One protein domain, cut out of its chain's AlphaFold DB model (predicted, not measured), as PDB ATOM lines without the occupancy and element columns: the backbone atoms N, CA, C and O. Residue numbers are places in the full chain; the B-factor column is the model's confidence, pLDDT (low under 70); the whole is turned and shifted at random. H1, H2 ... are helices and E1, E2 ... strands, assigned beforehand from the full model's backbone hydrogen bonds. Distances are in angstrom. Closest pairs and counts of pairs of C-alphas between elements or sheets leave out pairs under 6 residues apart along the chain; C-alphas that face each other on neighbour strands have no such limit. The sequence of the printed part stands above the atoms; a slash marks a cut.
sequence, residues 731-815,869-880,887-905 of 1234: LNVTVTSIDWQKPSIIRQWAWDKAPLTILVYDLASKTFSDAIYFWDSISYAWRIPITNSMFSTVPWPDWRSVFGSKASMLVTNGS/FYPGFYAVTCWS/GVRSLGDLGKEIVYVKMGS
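Overview. This is residues 731 to 815, 869 to 880 and 887 to 905 of the 1234 residues of the protein "Carboxypeptidase regulatory-like domain-containing protein" of Candidatus Bathyarchaeota archaeon (UniProt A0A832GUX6). Amid long loops with little regular structure, a strongly twisted antiparallel sheet, E3 E2 E6 E7, makes one part, and the small hairpin E4 and E5 with short H1 lies away from it. E1 lies near the middle, tied to loop residues 793 to 794 and 811 to 812 by short pairings. The printed part has 116 residues, 41 of them in named elements, which are mostly strand and follow in the order E1 E2 E3 E4 E5 H1 E6 E7; it is compact, with a radius of gyration of the C-alphas of 14.8 A and spans of 38 by 38 by 22 A.

Along the chain. E6 is residues 872 to 879, 23.3 A; E2 757 to 762; E3 767 to 771; E7 898 to 901, ending at C-alpha (-19.334, -27.093, -40.815). E1, 731 to 738, 21.9 A, begins at C-alpha (-15.762, -24.514, -34.535). E4 is 774 to 776, E5 781 to 783, H1 799 to 802.

Arrangement. Within hydrogen-bond range are N 759 and O 877 (E2, E6), 2.8 A; N 769 and O 760 (hairpin E2, E3), 2.8 A; N 874 and O 899 (E6, E7), 2.8 A; N 774 and O 783 (E4, E5), 2.9 A. E3 runs on into E4 at 23 degrees. H1, too short for an O i to N i+4 pair, is not on the four-stranded sheet. E1 pairs with no named strand.

Size, cuts and confidence. Cuts follow 815 and 880, with C-alpha gaps of 8.4 A and 14.8 A. Links E1 to E2 and E5 to H1 are long. No printed residue is under 70 in pLDDT.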
ATOM      1  N   LEU A 731     -15.661 -23.515 -35.596       94.69
ATOM      2  CA  LEU A 731     -15.762 -24.514 -34.535       94.69
ATOM      3  C   LEU A 731     -15.806 -23.846 -33.160       94.69
ATOM      4  O   LEU A 731     -15.071 -22.888 -32.917       94.69
ATOM      5  N   ASN A 732     -16.627 -24.383 -32.261       95.19
ATOM      6  CA  ASN A 732     -16.702 -24.018 -30.850       95.19
ATOM      7  C   ASN A 732     -16.498 -25.271 -29.989       95.19
ATOM      8  O   ASN A 732     -17.347 -26.161 -29.970       95.19
ATOM      9  N   VAL A 733     -15.354 -25.361 -29.312       95.75
ATOM     10  CA  VAL A 733     -14.915 -26.591 -28.639       95.75
ATOM     11  C   VAL A 733     -14.982 -26.459 -27.120       95.75
ATOM     12  O   VAL A 733     -14.610 -25.444 -26.539       95.75
ATOM     13  N   THR A 734     -15.425 -27.519 -26.450       96.44
ATOM     14  CA  THR A 734     -15.256 -27.707 -25.002       96.44
ATOM     15  C   THR A 734     -14.507 -29.008 -24.758       96.44
ATOM     16  O   THR A 734     -14.854 -30.029 -25.340       96.44
ATOM     17  N   VAL A 735     -13.492 -28.996 -23.898       97.19
ATOM     18  CA  VAL A 735     -12.760 -30.207 -23.501       97.19
ATOM     19  C   VAL A 735     -13.115 -30.562 -22.063       97.19
ATOM     20  O   VAL A 735     -13.076 -29.691 -21.196       97.19
ATOM     21  N   THR A 736     -13.445 -31.826 -21.804       96.94
ATOM     22  CA  THR A 736     -13.876 -32.329 -20.492       96.94
ATOM     23  C   THR A 736     -12.974 -33.470 -20.020       96.94
ATOM     24  O   THR A 736     -12.772 -34.441 -20.749       96.94
ATOM     25  N   SER A 737     -12.484 -33.391 -18.784       97.06
ATOM     26  CA  SER A 737     -11.767 -34.486 -18.120       97.06
ATOM     27  C   SER A 737     -12.757 -35.477 -17.496       97.06
ATOM     28  O   SER A 737     -13.671 -35.091 -16.759       97.06
ATOM     29  N   ILE A 738     -12.581 -36.763 -17.797       95.19
ATOM     30  CA  ILE A 738     -13.423 -37.870 -17.336       95.19
ATOM     31  C   ILE A 738     -12.577 -39.043 -16.823       95.19
ATOM     32  O   ILE A 738     -11.374 -39.132 -17.080       95.19
ATOM     33  N   ASP A 739     -13.206 -39.972 -16.106       90.69
ATOM     34  CA  ASP A 739     -12.624 -41.290 -15.849       90.69
ATOM     35  C   ASP A 739     -12.960 -42.318 -16.945       90.69
ATOM     36  O   ASP A 739     -13.744 -42.075 -17.863       90.69
ATOM     37  N   TRP A 740     -12.318 -43.485 -16.864       86.88
ATOM     38  CA  TRP A 740     -12.441 -44.583 -17.830       86.88
ATOM     39  C   TRP A 740     -13.740 -45.404 -17.680       86.88
ATOM     40  O   TRP A 740     -13.982 -46.341 -18.451       86.88
ATOM     41  N   GLN A 741     -14.571 -45.102 -16.674       85.75
ATOM     42  CA  GLN A 741     -15.781 -45.865 -16.363       85.75
ATOM     43  C   GLN A 741     -16.870 -45.651 -17.432       85.75
ATOM     44  O   GLN A 741     -16.833 -44.695 -18.211       85.75
ATOM     45  N   LYS A 742     -17.855 -46.559 -17.491       82.56
ATOM     46  CA  LYS A 742     -19.051 -46.429 -18.340       82.56
ATOM     47  C   LYS A 742     -20.315 -46.600 -17.473       82.56
ATOM     48  O   LYS A 742     -20.511 -47.697 -16.952       82.56
ATOM     49  N   PRO A 743     -21.174 -45.566 -17.324       85.06
ATOM     50  CA  PRO A 743     -21.010 -44.203 -17.845       85.06
ATOM     51  C   PRO A 743     -19.834 -43.471 -17.177       85.06
ATOM     52  O   PRO A 743     -19.543 -43.705 -16.008       85.06
ATOM     53  N   SER A 744     -19.154 -42.604 -17.929       88.94
ATOM     54  CA  SER A 744     -17.973 -41.878 -17.441       88.94
ATOM     55  C   SER A 744     -18.357 -40.763 -16.476       88.94
ATOM     56  O   SER A 744     -19.348 -40.059 -16.693       88.94
ATOM     57  N   ILE A 745     -17.547 -40.567 -15.440       93.06
ATOM     58  CA  ILE A 745     -17.724 -39.523 -14.432       93.06
ATOM     59  C   ILE A 745     -16.745 -38.387 -14.724       93.06
ATOM     60  O   ILE A 745     -15.570 -38.613 -15.001       93.06
ATOM     61  N   ILE A 746     -17.230 -37.150 -14.638       94.75
ATOM     62  CA  ILE A 746     -16.411 -35.945 -14.799       94.75
ATOM     63  C   ILE A 746     -15.419 -35.836 -13.630       94.75
ATOM     64  O   ILE A 746     -15.806 -35.946 -12.465       94.75
ATOM     65  N   ARG A 747     -14.142 -35.586 -13.934       94.94
ATOM     66  CA  ARG A 747     -13.056 -35.456 -12.951       94.94
ATOM     67  C   ARG A 747     -12.331 -34.128 -13.118       94.94
ATOM     68  O   ARG A 747     -12.172 -33.646 -14.236       94.94
ATOM     69  N   GLN A 748     -11.862 -33.561 -12.010       96.19
ATOM     70  CA  GLN A 748     -10.955 -32.412 -12.051       96.19
ATOM     71  C   GLN A 748      -9.647 -32.768 -12.770       96.19
ATOM     72  O   GLN A 748      -9.239 -33.933 -12.789       96.19
ATOM     73  N   TRP A 749      -9.000 -31.765 -13.365       95.44
ATOM     74  CA  TRP A 749      -7.699 -31.949 -14.002       95.44
ATOM     75  C   TRP A 749      -6.621 -32.297 -12.959       95.44
ATOM     76  O   TRP A 749      -6.480 -31.612 -11.950       95.44
ATOM     77  N   ALA A 750      -5.847 -33.356 -13.202       92.12
ATOM     78  CA  ALA A 750      -4.799 -33.845 -12.301       92.12
ATOM     79  C   ALA A 750      -3.487 -33.054 -12.420       92.12
ATOM     80  O   ALA A 750      -2.694 -33.030 -11.480       92.12
ATOM     81  N   TRP A 751      -3.268 -32.418 -13.573       92.56
ATOM     82  CA  TRP A 751      -2.091 -31.614 -13.884       92.56
ATOM     83  C   TRP A 751      -2.534 -30.170 -14.090       92.56
ATOM     84  O   TRP A 751      -3.322 -29.900 -14.996       92.56
ATOM     85  N   ASP A 752      -2.073 -29.253 -13.237       92.62
ATOM     86  CA  ASP A 752      -2.365 -27.822 -13.370       92.62
ATOM     87  C   ASP A 752      -1.481 -27.190 -14.453       92.62
ATOM     88  O   ASP A 752      -0.305 -27.534 -14.574       92.62
ATOM     89  N   LYS A 753      -2.041 -26.260 -15.237       91.50
ATOM     90  CA  LYS A 753      -1.353 -25.532 -16.324       91.50
ATOM     91  C   LYS A 753      -0.742 -26.413 -17.424       91.50
ATOM     92  O   LYS A 753       0.061 -25.913 -18.215       91.50
ATOM     93  N   ALA A 754      -1.122 -27.687 -17.513       91.81
ATOM     94  CA  ALA A 754      -0.702 -28.554 -18.604       91.81
ATOM     95  C   ALA A 754      -1.300 -28.042 -19.930       91.81
ATOM     96  O   ALA A 754      -2.485 -27.689 -19.963       91.81
ATOM     97  N   PRO A 755      -0.519 -27.965 -21.024       91.81
ATOM     98  CA  PRO A 755      -1.043 -27.591 -22.333       91.81
ATOM     99  C   PRO A 755      -2.137 -28.552 -22.825       91.81
ATOM    100  O   PRO A 755      -2.079 -29.762 -22.599       91.81
ATOM    101  N   LEU A 756      -3.129 -27.999 -23.523       92.56
ATOM    102  CA  LEU A 756      -4.180 -28.727 -24.232       92.56
ATOM    103  C   LEU A 756      -4.065 -28.440 -25.728       92.56
ATOM    104  O   LEU A 756      -4.551 -27.427 -26.227       92.56
ATOM    105  N   THR A 757      -3.423 -29.336 -26.463       92.44
ATOM    106  CA  THR A 757      -3.257 -29.189 -27.909       92.44
ATOM    107  C   THR A 757      -4.442 -29.842 -28.617       92.44
ATOM    108  O   THR A 757      -4.580 -31.061 -28.600       92.44
ATOM    109  N   ILE A 758      -5.313 -29.044 -29.238       93.12
ATOM    110  CA  ILE A 758      -6.505 -29.531 -29.950       93.12
ATOM    111  C   ILE A 758      -6.261 -29.418 -31.452       93.12
ATOM    112  O   ILE A 758      -6.148 -28.301 -31.940       93.12
ATOM    113  N   LEU A 759      -6.175 -30.530 -32.180       92.25
ATOM    114  CA  LEU A 759      -5.842 -30.578 -33.607       92.25
ATOM    115  C   LEU A 759      -7.096 -30.763 -34.462       92.25
ATOM    116  O   LEU A 759      -7.941 -31.599 -34.144       92.25
ATOM    117  N   VAL A 760      -7.190 -30.025 -35.568       92.62
ATOM    118  CA  VAL A 760      -8.300 -30.116 -36.528       92.62
ATOM    119  C   VAL A 760      -7.812 -30.735 -37.838       92.62
ATOM    120  O   VAL A 760      -6.816 -30.281 -38.404       92.62
ATOM    121  N   TYR A 761      -8.535 -31.735 -38.338       91.94
ATOM    122  CA  TYR A 761      -8.262 -32.420 -39.599       91.94
ATOM    123  C   TYR A 761      -9.456 -32.307 -40.544       91.94
ATOM    124  O   TYR A 761     -10.593 -32.559 -40.142       91.94
ATOM    125  N   ASP A 762      -9.206 -31.975 -41.810       91.12
ATOM    126  CA  ASP A 762     -10.219 -32.081 -42.864       91.12
ATOM    127  C   ASP A 762     -10.408 -33.559 -43.220       91.12
ATOM    128  O   ASP A 762      -9.468 -34.226 -43.649       91.12
ATOM    129  N   LEU A 763     -11.622 -34.087 -43.047       92.56
ATOM    130  CA  LEU A 763     -11.901 -35.509 -43.246       92.56
ATOM    131  C   LEU A 763     -11.821 -35.919 -44.723       92.56
ATOM    132  O   LEU A 763     -11.479 -37.063 -45.021       92.56
ATOM    133  N   ALA A 764     -12.121 -34.998 -45.645       88.81
ATOM    134  CA  ALA A 764     -12.124 -35.287 -47.076       88.81
ATOM    135  C   ALA A 764     -10.700 -35.476 -47.613       88.81
ATOM    136  O   ALA A 764     -10.438 -36.406 -48.374       88.81
ATOM    137  N   SER A 765      -9.776 -34.612 -47.190       85.31
ATOM    138  CA  SER A 765      -8.370 -34.655 -47.606       85.31
ATOM    139  C   SER A 765      -7.461 -35.417 -46.635       85.31
ATOM    140  O   SER A 765      -6.330 -35.741 -46.990       85.31
ATOM    141  N   LYS A 766      -7.938 -35.706 -45.416       84.81
ATOM    142  CA  LYS A 766      -7.154 -36.213 -44.275       84.81
ATOM    143  C   LYS A 766      -5.955 -35.327 -43.919       84.81
ATOM    144  O   LYS A 766      -4.969 -35.806 -43.362       84.81
ATOM    145  N   THR A 767      -6.023 -34.038 -44.246       84.25
ATOM    146  CA  THR A 767      -4.937 -33.090 -43.980       84.25
ATOM    147  C   THR A 767      -5.147 -32.371 -42.653       84.25
ATOM    148  O   THR A 767      -6.272 -32.061 -42.255       84.25
ATOM    149  N   PHE A 768      -4.045 -32.114 -41.951       86.50
ATOM    150  CA  PHE A 768      -4.037 -31.283 -40.752       86.50
ATOM    151  C   PHE A 768      -4.270 -29.818 -41.136       86.50
ATOM    152  O   PHE A 768      -3.591 -29.301 -42.020       86.50
ATOM    153  N   SER A 769      -5.222 -29.162 -40.472       86.31
ATOM    154  CA  SER A 769      -5.528 -27.744 -40.689       86.31
ATOM    155  C   SER A 769      -4.684 -26.847 -39.777       86.31
ATOM    156  O   SER A 769      -3.811 -26.132 -40.249       86.31
ATOM    157  N   ASP A 770      -4.940 -26.878 -38.466       87.44
ATOM    158  CA  ASP A 770      -4.157 -26.201 -37.422       87.44
ATOM    159  C   ASP A 770      -4.605 -26.725 -36.047       87.44
ATOM    160  O   ASP A 770      -5.613 -27.435 -35.932       87.44
ATOM    161  N   ALA A 771      -3.879 -26.347 -34.996       89.50
ATOM    162  CA  ALA A 771      -4.358 -26.472 -33.633       89.50
ATOM    163  C   ALA A 771      -5.307 -25.312 -33.264       89.50
ATOM    164  O   ALA A 771      -5.226 -24.214 -33.819       89.50
ATOM    165  N   ILE A 772      -6.207 -25.530 -32.302       92.06
ATOM    166  CA  ILE A 772      -7.105 -24.488 -31.795       92.06
ATOM    167  C   ILE A 772      -6.368 -23.633 -30.763       92.06
ATOM    168  O   ILE A 772      -6.008 -24.099 -29.682       92.06
ATOM    169  N   TYR A 773      -6.204 -22.354 -31.092       92.75
ATOM    170  CA  TYR A 773      -5.708 -21.319 -30.188       92.75
ATOM    171  C   TYR A 773      -6.862 -20.450 -29.717       92.75
ATOM    172  O   TYR A 773      -7.877 -20.312 -30.399       92.75
ATOM    173  N   PHE A 774      -6.662 -19.800 -28.578       94.38
ATOM    174  CA  PHE A 774      -7.553 -18.757 -28.102       94.38
ATOM    175  C   PHE A 774      -6.819 -17.418 -28.007       94.38
ATOM    176  O   PHE A 774      -5.605 -17.368 -27.805       94.38
ATOM    177  N   TRP A 775      -7.560 -16.326 -28.161       94.69
ATOM    178  CA  TRP A 775      -7.067 -14.971 -27.980       94.69
ATOM    179  C   TRP A 775      -7.027 -14.630 -26.489       94.69
ATOM    180  O   TRP A 775      -8.076 -14.511 -25.854       94.69
ATOM    181  N   ASP A 776      -5.829 -14.458 -25.936       94.06
ATOM    182  CA  ASP A 776      -5.600 -13.914 -24.599       94.06
ATOM    183  C   ASP A 776      -5.518 -12.387 -24.704       94.06
ATOM    184  O   ASP A 776      -4.545 -11.812 -25.196       94.06
ATOM    185  N   SER A 777      -6.582 -11.723 -24.255       93.06
ATOM    186  CA  SER A 777      -6.719 -10.272 -24.382       93.06
ATOM    187  C   SER A 777      -5.883  -9.480 -23.374       93.06
ATOM    188  O   SER A 777      -5.717  -8.278 -23.559       93.06
ATOM    189  N   ILE A 778      -5.339 -10.129 -22.335       92.56
ATOM    190  CA  ILE A 778      -4.392  -9.495 -21.406       92.56
ATOM    191  C   ILE A 778      -3.009  -9.438 -22.045       92.56
ATOM    192  O   ILE A 778      -2.360  -8.393 -22.016       92.56
ATOM    193  N   SER A 779      -2.562 -10.550 -22.634       88.31
ATOM    194  CA  SER A 779      -1.242 -10.626 -23.269       88.31
ATOM    195  C   SER A 779      -1.221 -10.172 -24.732       88.31
ATOM    196  O   SER A 779      -0.140 -10.083 -25.311       88.31
ATOM    197  N   TYR A 780      -2.384  -9.855 -25.319       87.38
ATOM    198  CA  TYR A 780      -2.544  -9.513 -26.739       87.38
ATOM    199  C   TYR A 780      -1.938 -10.584 -27.663       87.38
ATOM    200  O   TYR A 780      -1.250 -10.273 -28.637       87.38
ATOM    201  N   ALA A 781      -2.176 -11.859 -27.346       88.50
ATOM    202  CA  ALA A 781      -1.565 -12.977 -28.053       88.50
ATOM    203  C   ALA A 781      -2.497 -14.186 -28.189       88.50
ATOM    204  O   ALA A 781      -3.318 -14.482 -27.323       88.50
ATOM    205  N   TRP A 782      -2.308 -14.942 -29.269       90.19
ATOM    206  CA  TRP A 782      -2.908 -16.262 -29.452       90.19
ATOM    207  C   TRP A 782      -2.141 -17.320 -28.647       90.19
ATOM    208  O   TRP A 782      -0.918 -17.440 -28.776       90.19
ATOM    209  N   ARG A 783      -2.850 -18.102 -27.829       90.38
ATOM    210  CA  ARG A 783      -2.266 -19.084 -26.901       90.38
ATOM    211  C   ARG A 783      -2.926 -20.455 -27.016       90.38
ATOM    212  O   ARG A 783      -4.103 -20.560 -27.347       90.38
ATOM    213  N   ILE A 784      -2.140 -21.496 -26.740       90.44
ATOM    214  CA  ILE A 784      -2.658 -22.853 -26.528       90.44
ATOM    215  C   ILE A 784      -3.429 -22.836 -25.202       90.44
ATOM    216  O   ILE A 784      -2.931 -22.236 -24.238       90.44
ATOM    217  N   PRO A 785      -4.626 -23.441 -25.127       93.75
ATOM    218  CA  PRO A 785      -5.327 -23.575 -23.862       93.75
ATOM    219  C   PRO A 785      -4.520 -24.400 -22.858       93.75
ATOM    220  O   PRO A 785      -3.695 -25.235 -23.218       93.75
ATOM    221  N   ILE A 786      -4.766 -24.142 -21.580       93.38
ATOM    222  CA  ILE A 786      -4.138 -24.857 -20.469       93.38
ATOM    223  C   ILE A 786      -5.217 -25.461 -19.582       93.38
ATOM    224  O   ILE A 786      -6.339 -24.958 -19.541       93.38
ATOM    225  N   THR A 787      -4.883 -26.524 -18.864       94.44
ATOM    226  CA  THR A 787      -5.730 -27.084 -17.810       94.44
ATOM    227  C   THR A 787      -5.702 -26.214 -16.551       94.44
ATOM    228  O   THR A 787      -4.781 -25.424 -16.327       94.44
ATOM    229  N   ASN A 788      -6.718 -26.379 -15.704       94.75
ATOM    230  CA  ASN A 788      -6.767 -25.811 -14.361       94.75
ATOM    231  C   ASN A 788      -7.288 -26.879 -13.400       94.75
ATOM    232  O   ASN A 788      -8.417 -27.348 -13.566       94.75
ATOM    233  N   SER A 789      -6.487 -27.256 -12.404       94.00
ATOM    234  CA  SER A 789      -6.807 -28.374 -11.506       94.00
ATOM    235  C   SER A 789      -8.033 -28.141 -10.612       94.00
ATOM    236  O   SER A 789      -8.568 -29.089 -10.045       94.00
ATOM    237  N   MET A 790      -8.527 -26.904 -10.501       95.25
ATOM    238  CA  MET A 790      -9.762 -26.589  -9.769       95.25
ATOM    239  C   MET A 790     -11.033 -26.961 -10.544       95.25
ATOM    240  O   MET A 790     -12.110 -27.085  -9.953       95.25
ATOM    241  N   PHE A 791     -10.924 -27.148 -11.858       96.31
ATOM    242  CA  PHE A 791     -12.051 -27.373 -12.757       96.31
ATOM    243  C   PHE A 791     -11.895 -28.689 -13.523       96.31
ATOM    244  O   PHE A 791     -10.873 -29.367 -13.448       96.31
ATOM    245  N   SER A 792     -12.938 -29.068 -14.256       95.94
ATOM    246  CA  SER A 792     -12.980 -30.286 -15.077       95.94
ATOM    247  C   SER A 792     -13.204 -30.016 -16.566       95.94
ATOM    248  O   SER A 792     -13.175 -30.951 -17.366       95.94
ATOM    249  N   THR A 793     -13.409 -28.752 -16.952       96.50
ATOM    250  CA  THR A 793     -13.646 -28.338 -18.338       96.50
ATOM    251  C   THR A 793     -12.703 -27.222 -18.762       96.50
ATOM    252  O   THR A 793     -12.273 -26.411 -17.940       96.50
ATOM    253  N   VAL A 794     -12.411 -27.162 -20.060       96.56
ATOM    254  CA  VAL A 794     -11.737 -26.034 -20.706       96.56
ATOM    255  C   VAL A 794     -12.558 -25.604 -21.928       96.56
ATOM    256  O   VAL A 794     -12.793 -26.437 -22.806       96.56
ATOM    257  N   PRO A 795     -13.002 -24.335 -22.010       96.19
ATOM    258  CA  PRO A 795     -12.863 -23.274 -21.002       96.19
ATOM    259  C   PRO A 795     -13.603 -23.572 -19.681       96.19
ATOM    260  O   PRO A 795     -14.569 -24.334 -19.652       96.19
ATOM    261  N   TRP A 796     -13.159 -22.955 -18.581       95.62
ATOM    262  CA  TRP A 796     -13.858 -22.966 -17.283       95.62
ATOM    263  C   TRP A 796     -14.648 -21.657 -17.069       95.62
ATOM    264  O   TRP A 796     -14.404 -20.685 -17.789       95.62
ATOM    265  N   PRO A 797     -15.583 -21.584 -16.096       94.38
ATOM    266  CA  PRO A 797     -16.494 -20.441 -15.943       94.38
ATOM    267  C   PRO A 797     -15.823 -19.054 -15.889       94.38
ATOM    268  O   PRO A 797     -16.289 -18.123 -16.543       94.38
ATOM    269  N   ASP A 798     -14.684 -18.925 -15.206       92.94
ATOM    270  CA  ASP A 798     -13.978 -17.644 -15.029       92.94
ATOM    271  C   ASP A 798     -12.923 -17.344 -16.111       92.94
ATOM    272  O   ASP A 798     -12.066 -16.476 -15.935       92.94
ATOM    273  N   TRP A 799     -12.963 -18.026 -17.260       94.19
ATOM    274  CA  TRP A 799     -11.976 -17.888 -18.341       94.19
ATOM    275  C   TRP A 799     -11.686 -16.432 -18.746       94.19
ATOM    276  O   TRP A 799     -10.531 -16.014 -18.832       94.19
ATOM    277  N   ARG A 800     -12.737 -15.625 -18.939       94.69
ATOM    278  CA  ARG A 800     -12.614 -14.200 -19.310       94.69
ATOM    279  C   ARG A 800     -12.173 -13.299 -18.155       94.69
ATOM    280  O   ARG A 800     -11.754 -12.172 -18.392       94.69
ATOM    281  N   SER A 801     -12.256 -13.768 -16.913       93.81
ATOM    282  CA  SER A 801     -11.622 -13.078 -15.786       93.81
ATOM    283  C   SER A 801     -10.105 -13.294 -15.820       93.81
ATOM    284  O   SER A 801      -9.349 -12.344 -15.636       93.81
ATOM    285  N   VAL A 802      -9.662 -14.512 -16.155       93.38
ATOM    286  CA  VAL A 802      -8.241 -14.900 -16.175       93.38
ATOM    287  C   VAL A 802      -7.485 -14.358 -17.391       93.38
ATOM    288  O   VAL A 802      -6.355 -13.910 -17.235       93.38
ATOM    289  N   PHE A 803      -8.083 -14.383 -18.587       94.69
ATOM    290  CA  PHE A 803      -7.430 -13.982 -19.852       94.69
ATOM    291  C   PHE A 803      -7.974 -12.663 -20.437       94.69
ATOM    292  O   PHE A 803      -7.664 -12.261 -21.564       94.69
ATOM    293  N   GLY A 804      -8.797 -11.962 -19.655       95.06
ATOM    294  CA  GLY A 804      -9.377 -10.661 -19.974       95.06
ATOM    295  C   GLY A 804     -10.739 -10.725 -20.673       95.06
ATOM    296  O   GLY A 804     -11.140 -11.726 -21.270       95.06
ATOM    297  N   SER A 805     -11.481  -9.617 -20.592       93.75
ATOM    298  CA  SER A 805     -12.906  -9.554 -20.951       93.75
ATOM    299  C   SER A 805     -13.200  -9.809 -22.432       93.75
ATOM    300  O   SER A 805     -14.309 -10.233 -22.774       93.75
ATOM    301  N   LYS A 806     -12.210  -9.575 -23.302       92.19
ATOM    302  CA  LYS A 806     -12.267  -9.840 -24.745       92.19
ATOM    303  C   LYS A 806     -11.621 -11.173 -25.132       92.19
ATOM    304  O   LYS A 806     -11.472 -11.421 -26.324       92.19
ATOM    305  N   ALA A 807     -11.221 -12.014 -24.176       93.25
ATOM    306  CA  ALA A 807     -10.635 -13.305 -24.499       93.25
ATOM    307  C   ALA A 807     -11.603 -14.148 -25.329       93.25
ATOM    308  O   ALA A 807     -12.802 -14.225 -25.020       93.25
ATOM    309  N   SER A 808     -11.085 -14.800 -26.369       92.44
ATOM    310  CA  SER A 808     -11.887 -15.807 -27.051       92.44
ATOM    311  C   SER A 808     -12.052 -17.010 -26.122       92.44
ATOM    312  O   SER A 808     -11.163 -17.333 -25.333       92.44
ATOM    313  N   MET A 809     -13.190 -17.693 -26.227       91.62
ATOM    314  CA  MET A 809     -13.280 -19.088 -25.785       91.62
ATOM    315  C   MET A 809     -12.478 -19.963 -26.776       91.62
ATOM    316  O   MET A 809     -11.684 -19.437 -27.565       91.62
ATOM    317  N   LEU A 810     -12.695 -21.278 -26.812       93.56
ATOM    318  CA  LEU A 810     -12.115 -22.142 -27.852       93.56
ATOM    319  C   LEU A 810     -12.953 -22.089 -29.138       93.56
ATOM    320  O   LEU A 810     -13.478 -23.096 -29.609       93.56
ATOM    321  N   VAL A 811     -13.103 -20.875 -29.669       91.19
ATOM    322  CA  VAL A 811     -13.814 -20.588 -30.915       91.19
ATOM    323  C   VAL A 811     -12.796 -20.246 -31.992       91.19
ATOM    324  O   VAL A 811     -12.006 -19.319 -31.818       91.19
ATOM    325  N   THR A 812     -12.839 -20.960 -33.114       90.69
ATOM    326  CA  THR A 812     -11.960 -20.718 -34.263       90.69
ATOM    327  C   THR A 812     -12.726 -20.782 -35.581       90.69
ATOM    328  O   THR A 812     -13.700 -21.515 -35.718       90.69
ATOM    329  N   ASN A 813     -12.288 -20.006 -36.568       89.94
ATOM    330  CA  ASN A 813     -12.835 -19.980 -37.926       89.94
ATOM    331  C   ASN A 813     -11.784 -20.312 -39.000       89.94
ATOM    332  O   ASN A 813     -12.013 -20.082 -40.185       89.94
ATOM    333  N   GLY A 814     -10.621 -20.813 -38.587       90.94
ATOM    334  CA  GLY A 814      -9.518 -21.180 -39.465       90.94
ATOM    335  C   GLY A 814      -8.183 -21.173 -38.726       90.94
ATOM    336  O   GLY A 814      -8.120 -20.919 -37.522       90.94
ATOM    337  N   SER A 815      -7.100 -21.430 -39.452       91.19
ATOM    338  CA  SER A 815      -5.754 -21.413 -38.876       91.19
ATOM    339  C   SER A 815      -5.345 -20.003 -38.442       91.19
ATOM    340  O   SER A 815      -5.434 -19.049 -39.210       91.19
ATOM    341  N   PHE A 869     -11.888 -22.678 -42.978       93.56
ATOM    342  CA  PHE A 869     -12.649 -23.924 -43.053       93.56
ATOM    343  C   PHE A 869     -13.675 -23.867 -44.187       93.56
ATOM    344  O   PHE A 869     -14.606 -23.057 -44.169       93.56
ATOM    345  N   TYR A 870     -13.517 -24.757 -45.163       93.12
ATOM    346  CA  TYR A 870     -14.486 -24.986 -46.234       93.12
ATOM    347  C   TYR A 870     -15.665 -25.822 -45.712       93.12
ATOM    348  O   TYR A 870     -15.473 -26.589 -44.763       93.12
ATOM    349  N   PRO A 871     -16.866 -25.728 -46.314       92.19
ATOM    350  CA  PRO A 871     -17.981 -26.614 -45.986       92.19
ATOM    351  C   PRO A 871     -17.581 -28.090 -46.089       92.19
ATOM    352  O   PRO A 871     -17.069 -28.516 -47.123       92.19
ATOM    353  N   GLY A 872     -17.806 -28.869 -45.031       93.31
ATOM    354  CA  GLY A 872     -17.348 -30.257 -44.981       93.31
ATOM    355  C   GLY A 872     -17.334 -30.861 -43.581       93.31
ATOM    356  O   GLY A 872     -17.757 -30.229 -42.611       93.31
ATOM    357  N   PHE A 873     -16.860 -32.104 -43.492       95.12
ATOM    358  CA  PHE A 873     -16.665 -32.820 -42.231       95.12
ATOM    359  C   PHE A 873     -15.228 -32.657 -41.740       95.12
ATOM    360  O   PHE A 873     -14.286 -32.833 -42.509       95.12
ATOM    361  N   TYR A 874     -15.076 -32.381 -40.451       94.88
ATOM    362  CA  TYR A 874     -13.787 -32.236 -39.787       94.88
ATOM    363  C   TYR A 874     -13.715 -33.173 -38.592       94.88
ATOM    364  O   TYR A 874     -14.695 -33.330 -37.864       94.88
ATOM    365  N   ALA A 875     -12.551 -33.779 -38.400       95.25
ATOM    366  CA  ALA A 875     -12.223 -34.575 -37.229       95.25
ATOM    367  C   ALA A 875     -11.369 -33.741 -36.267       95.25
ATOM    368  O   ALA A 875     -10.490 -32.993 -36.707       95.25
ATOM    369  N   VAL A 876     -11.623 -33.851 -34.962       94.50
ATOM    370  CA  VAL A 876     -10.919 -33.062 -33.945       94.50
ATOM    371  C   VAL A 876     -10.334 -33.974 -32.870       94.50
ATOM    372  O   VAL A 876     -11.037 -34.777 -32.257       94.50
ATOM    373  N   THR A 877      -9.038 -33.832 -32.610       93.62
ATOM    374  CA  THR A 877      -8.340 -34.580 -31.553       93.62
ATOM    375  C   THR A 877      -7.770 -33.644 -30.500       93.62
ATOM    376  O   THR A 877      -7.571 -32.461 -30.762       93.62
ATOM    377  N   CYS A 878      -7.534 -34.139 -29.288       93.50
ATOM    378  CA  CYS A 878      -7.011 -33.363 -28.175       93.50
ATOM    379  C   CYS A 878      -5.943 -34.147 -27.408       93.50
ATOM    380  O   CYS A 878      -6.118 -35.321 -27.088       93.50
ATOM    381  N   TRP A 879      -4.849 -33.457 -27.103       92.56
ATOM    382  CA  TRP A 879      -3.630 -34.002 -26.523       92.56
ATOM    383  C   TRP A 879      -3.270 -33.209 -25.265       92.56
ATOM    384  O   TRP A 879      -3.278 -31.973 -25.282       92.56
ATOM    385  N   SER A 880      -2.995 -33.912 -24.166       93.88
ATOM    386  CA  SER A 880      -2.487 -33.317 -22.929       93.88
ATOM    387  C   SER A 880      -1.693 -34.328 -22.105       93.88
ATOM    388  O   SER A 880      -1.996 -35.525 -22.105       93.88
ATOM    389  N   GLY A 887      -9.879 -43.514 -29.576       89.56
ATOM    390  CA  GLY A 887      -9.560 -43.553 -31.005       89.56
ATOM    391  C   GLY A 887      -8.303 -42.770 -31.410       89.56
ATOM    392  O   GLY A 887      -8.084 -42.594 -32.606       89.56
ATOM    393  N   VAL A 888      -7.502 -42.286 -30.451       90.69
ATOM    394  CA  VAL A 888      -6.278 -41.504 -30.698       90.69
ATOM    395  C   VAL A 888      -5.101 -42.097 -29.910       90.69
ATOM    396  O   VAL A 888      -5.016 -41.964 -28.687       90.69
ATOM    397  N   ARG A 889      -4.179 -42.775 -30.603       85.25
ATOM    398  CA  ARG A 889      -2.927 -43.321 -30.040       85.25
ATOM    399  C   ARG A 889      -1.689 -42.640 -30.598       85.25
ATOM    400  O   ARG A 889      -0.678 -42.548 -29.910       85.25
ATOM    401  N   SER A 890      -1.736 -42.231 -31.856       81.94
ATOM    402  CA  SER A 890      -0.597 -41.684 -32.580       81.94
ATOM    403  C   SER A 890      -1.014 -40.465 -33.390       81.94
ATOM    404  O   SER A 890      -2.182 -40.278 -33.733       81.94
ATOM    405  N   LEU A 891      -0.049 -39.590 -33.666       79.75
ATOM    406  CA  LEU A 891      -0.302 -38.404 -34.472       79.75
ATOM    407  C   LEU A 891      -0.836 -38.807 -35.856       79.75
ATOM    408  O   LEU A 891      -0.225 -39.621 -36.544       79.75
ATOM    409  N   GLY A 892      -1.940 -38.186 -36.275       81.44
ATOM    410  CA  GLY A 892      -2.620 -38.492 -37.536       81.44
ATOM    411  C   GLY A 892      -3.852 -39.384 -37.375       81.44
ATOM    412  O   GLY A 892      -4.665 -39.447 -38.298       81.44
ATOM    413  N   ASP A 893      -4.042 -39.999 -36.204       88.38
ATOM    414  CA  ASP A 893      -5.322 -40.610 -35.856       88.38
ATOM    415  C   ASP A 893      -6.420 -39.538 -35.840       88.38
ATOM    416  O   ASP A 893      -6.232 -38.434 -35.331       88.38
ATOM    417  N   LEU A 894      -7.582 -39.866 -36.405       89.50
ATOM    418  CA  LEU A 894      -8.692 -38.918 -36.551       89.50
ATOM    419  C   LEU A 894      -9.638 -38.917 -35.339       89.50
ATOM    420  O   LEU A 894     -10.482 -38.033 -35.220       89.50
ATOM    421  N   GLY A 895      -9.504 -39.882 -34.425       88.62
ATOM    422  CA  GLY A 895     -10.396 -40.016 -33.273       88.62
ATOM    423  C   GLY A 895     -11.861 -40.245 -33.664       88.62
ATOM    424  O   GLY A 895     -12.181 -40.641 -34.787       88.62
ATOM    425  N   LYS A 896     -12.768 -40.020 -32.706       89.75
ATOM    426  CA  LYS A 896     -14.224 -40.215 -32.878       89.75
ATOM    427  C   LYS A 896     -15.035 -38.919 -32.937       89.75
ATOM    428  O   LYS A 896     -16.227 -38.962 -33.234       89.75
ATOM    429  N   GLU A 897     -14.406 -37.780 -32.669       93.62
ATOM    430  CA  GLU A 897     -15.079 -36.483 -32.594       93.62
ATOM    431  C   GLU A 897     -15.117 -35.829 -33.983       93.62
ATOM    432  O   GLU A 897     -14.149 -35.206 -34.422       93.62
ATOM    433  N   ILE A 898     -16.233 -36.014 -34.698       94.50
ATOM    434  CA  ILE A 898     -16.445 -35.524 -36.069       94.50
ATOM    435  C   ILE A 898     -17.581 -34.500 -36.089       94.50
ATOM    436  O   ILE A 898     -18.649 -34.727 -35.522       94.50
ATOM    437  N   VAL A 899     -17.379 -33.391 -36.799       94.88
ATOM    438  CA  VAL A 899     -18.338 -32.285 -36.904       94.88
ATOM    439  C   VAL A 899     -18.469 -31.800 -38.346       94.88
ATOM    440  O   VAL A 899     -17.493 -31.743 -39.089       94.88
ATOM    441  N   TYR A 900     -19.687 -31.445 -38.755       94.88
ATOM    442  CA  TYR A 900     -19.945 -30.818 -40.050       94.88
ATOM    443  C   TYR A 900     -20.008 -29.296 -39.904       94.88
ATOM    444  O   TYR A 900     -20.691 -28.788 -39.014       94.88
ATOM    445  N   VAL A 901     -19.330 -28.565 -40.785       92.50
ATOM    446  CA  VAL A 901     -19.334 -27.093 -40.815       92.50
ATOM    447  C   VAL A 901     -19.961 -26.573 -42.110       92.50
ATOM    448  O   VAL A 901     -19.764 -27.142 -43.185       92.50
ATOM    449  N   LYS A 902     -20.711 -25.466 -42.021       91.56
ATOM    450  CA  LYS A 902     -21.258 -24.720 -43.173       91.56
ATOM    451  C   LYS A 902     -20.622 -23.329 -43.255       91.56
ATOM    452  O   LYS A 902     -20.222 -22.780 -42.228       91.56
ATOM    453  N   MET A 903     -20.587 -22.734 -44.450       90.19
ATOM    454  CA  MET A 903     -20.151 -21.339 -44.635       90.19
ATOM    455  C   MET A 903     -20.965 -20.378 -43.760       90.19
ATOM    456  O   MET A 903     -22.183 -20.521 -43.646       90.19
ATOM    457  N   GLY A 904     -20.284 -19.422 -43.128       87.94
ATOM    458  CA  GLY A 904     -20.874 -18.423 -42.235       87.94
ATOM    459  C   GLY A 904     -21.424 -18.961 -40.906       87.94
ATOM    460  O   GLY A 904     -22.019 -18.190 -40.156       87.94
ATOM    461  N   SER A 905     -21.249 -20.252 -40.590       90.00
ATOM    462  CA  SER A 905     -21.825 -20.895 -39.393       90.00
ATOM    463  C   SER A 905     -20.773 -21.338 -38.372       90.00
ATOM    464  O   SER A 905     -19.606 -21.527 -38.715       90.00
TER     465      SER A 905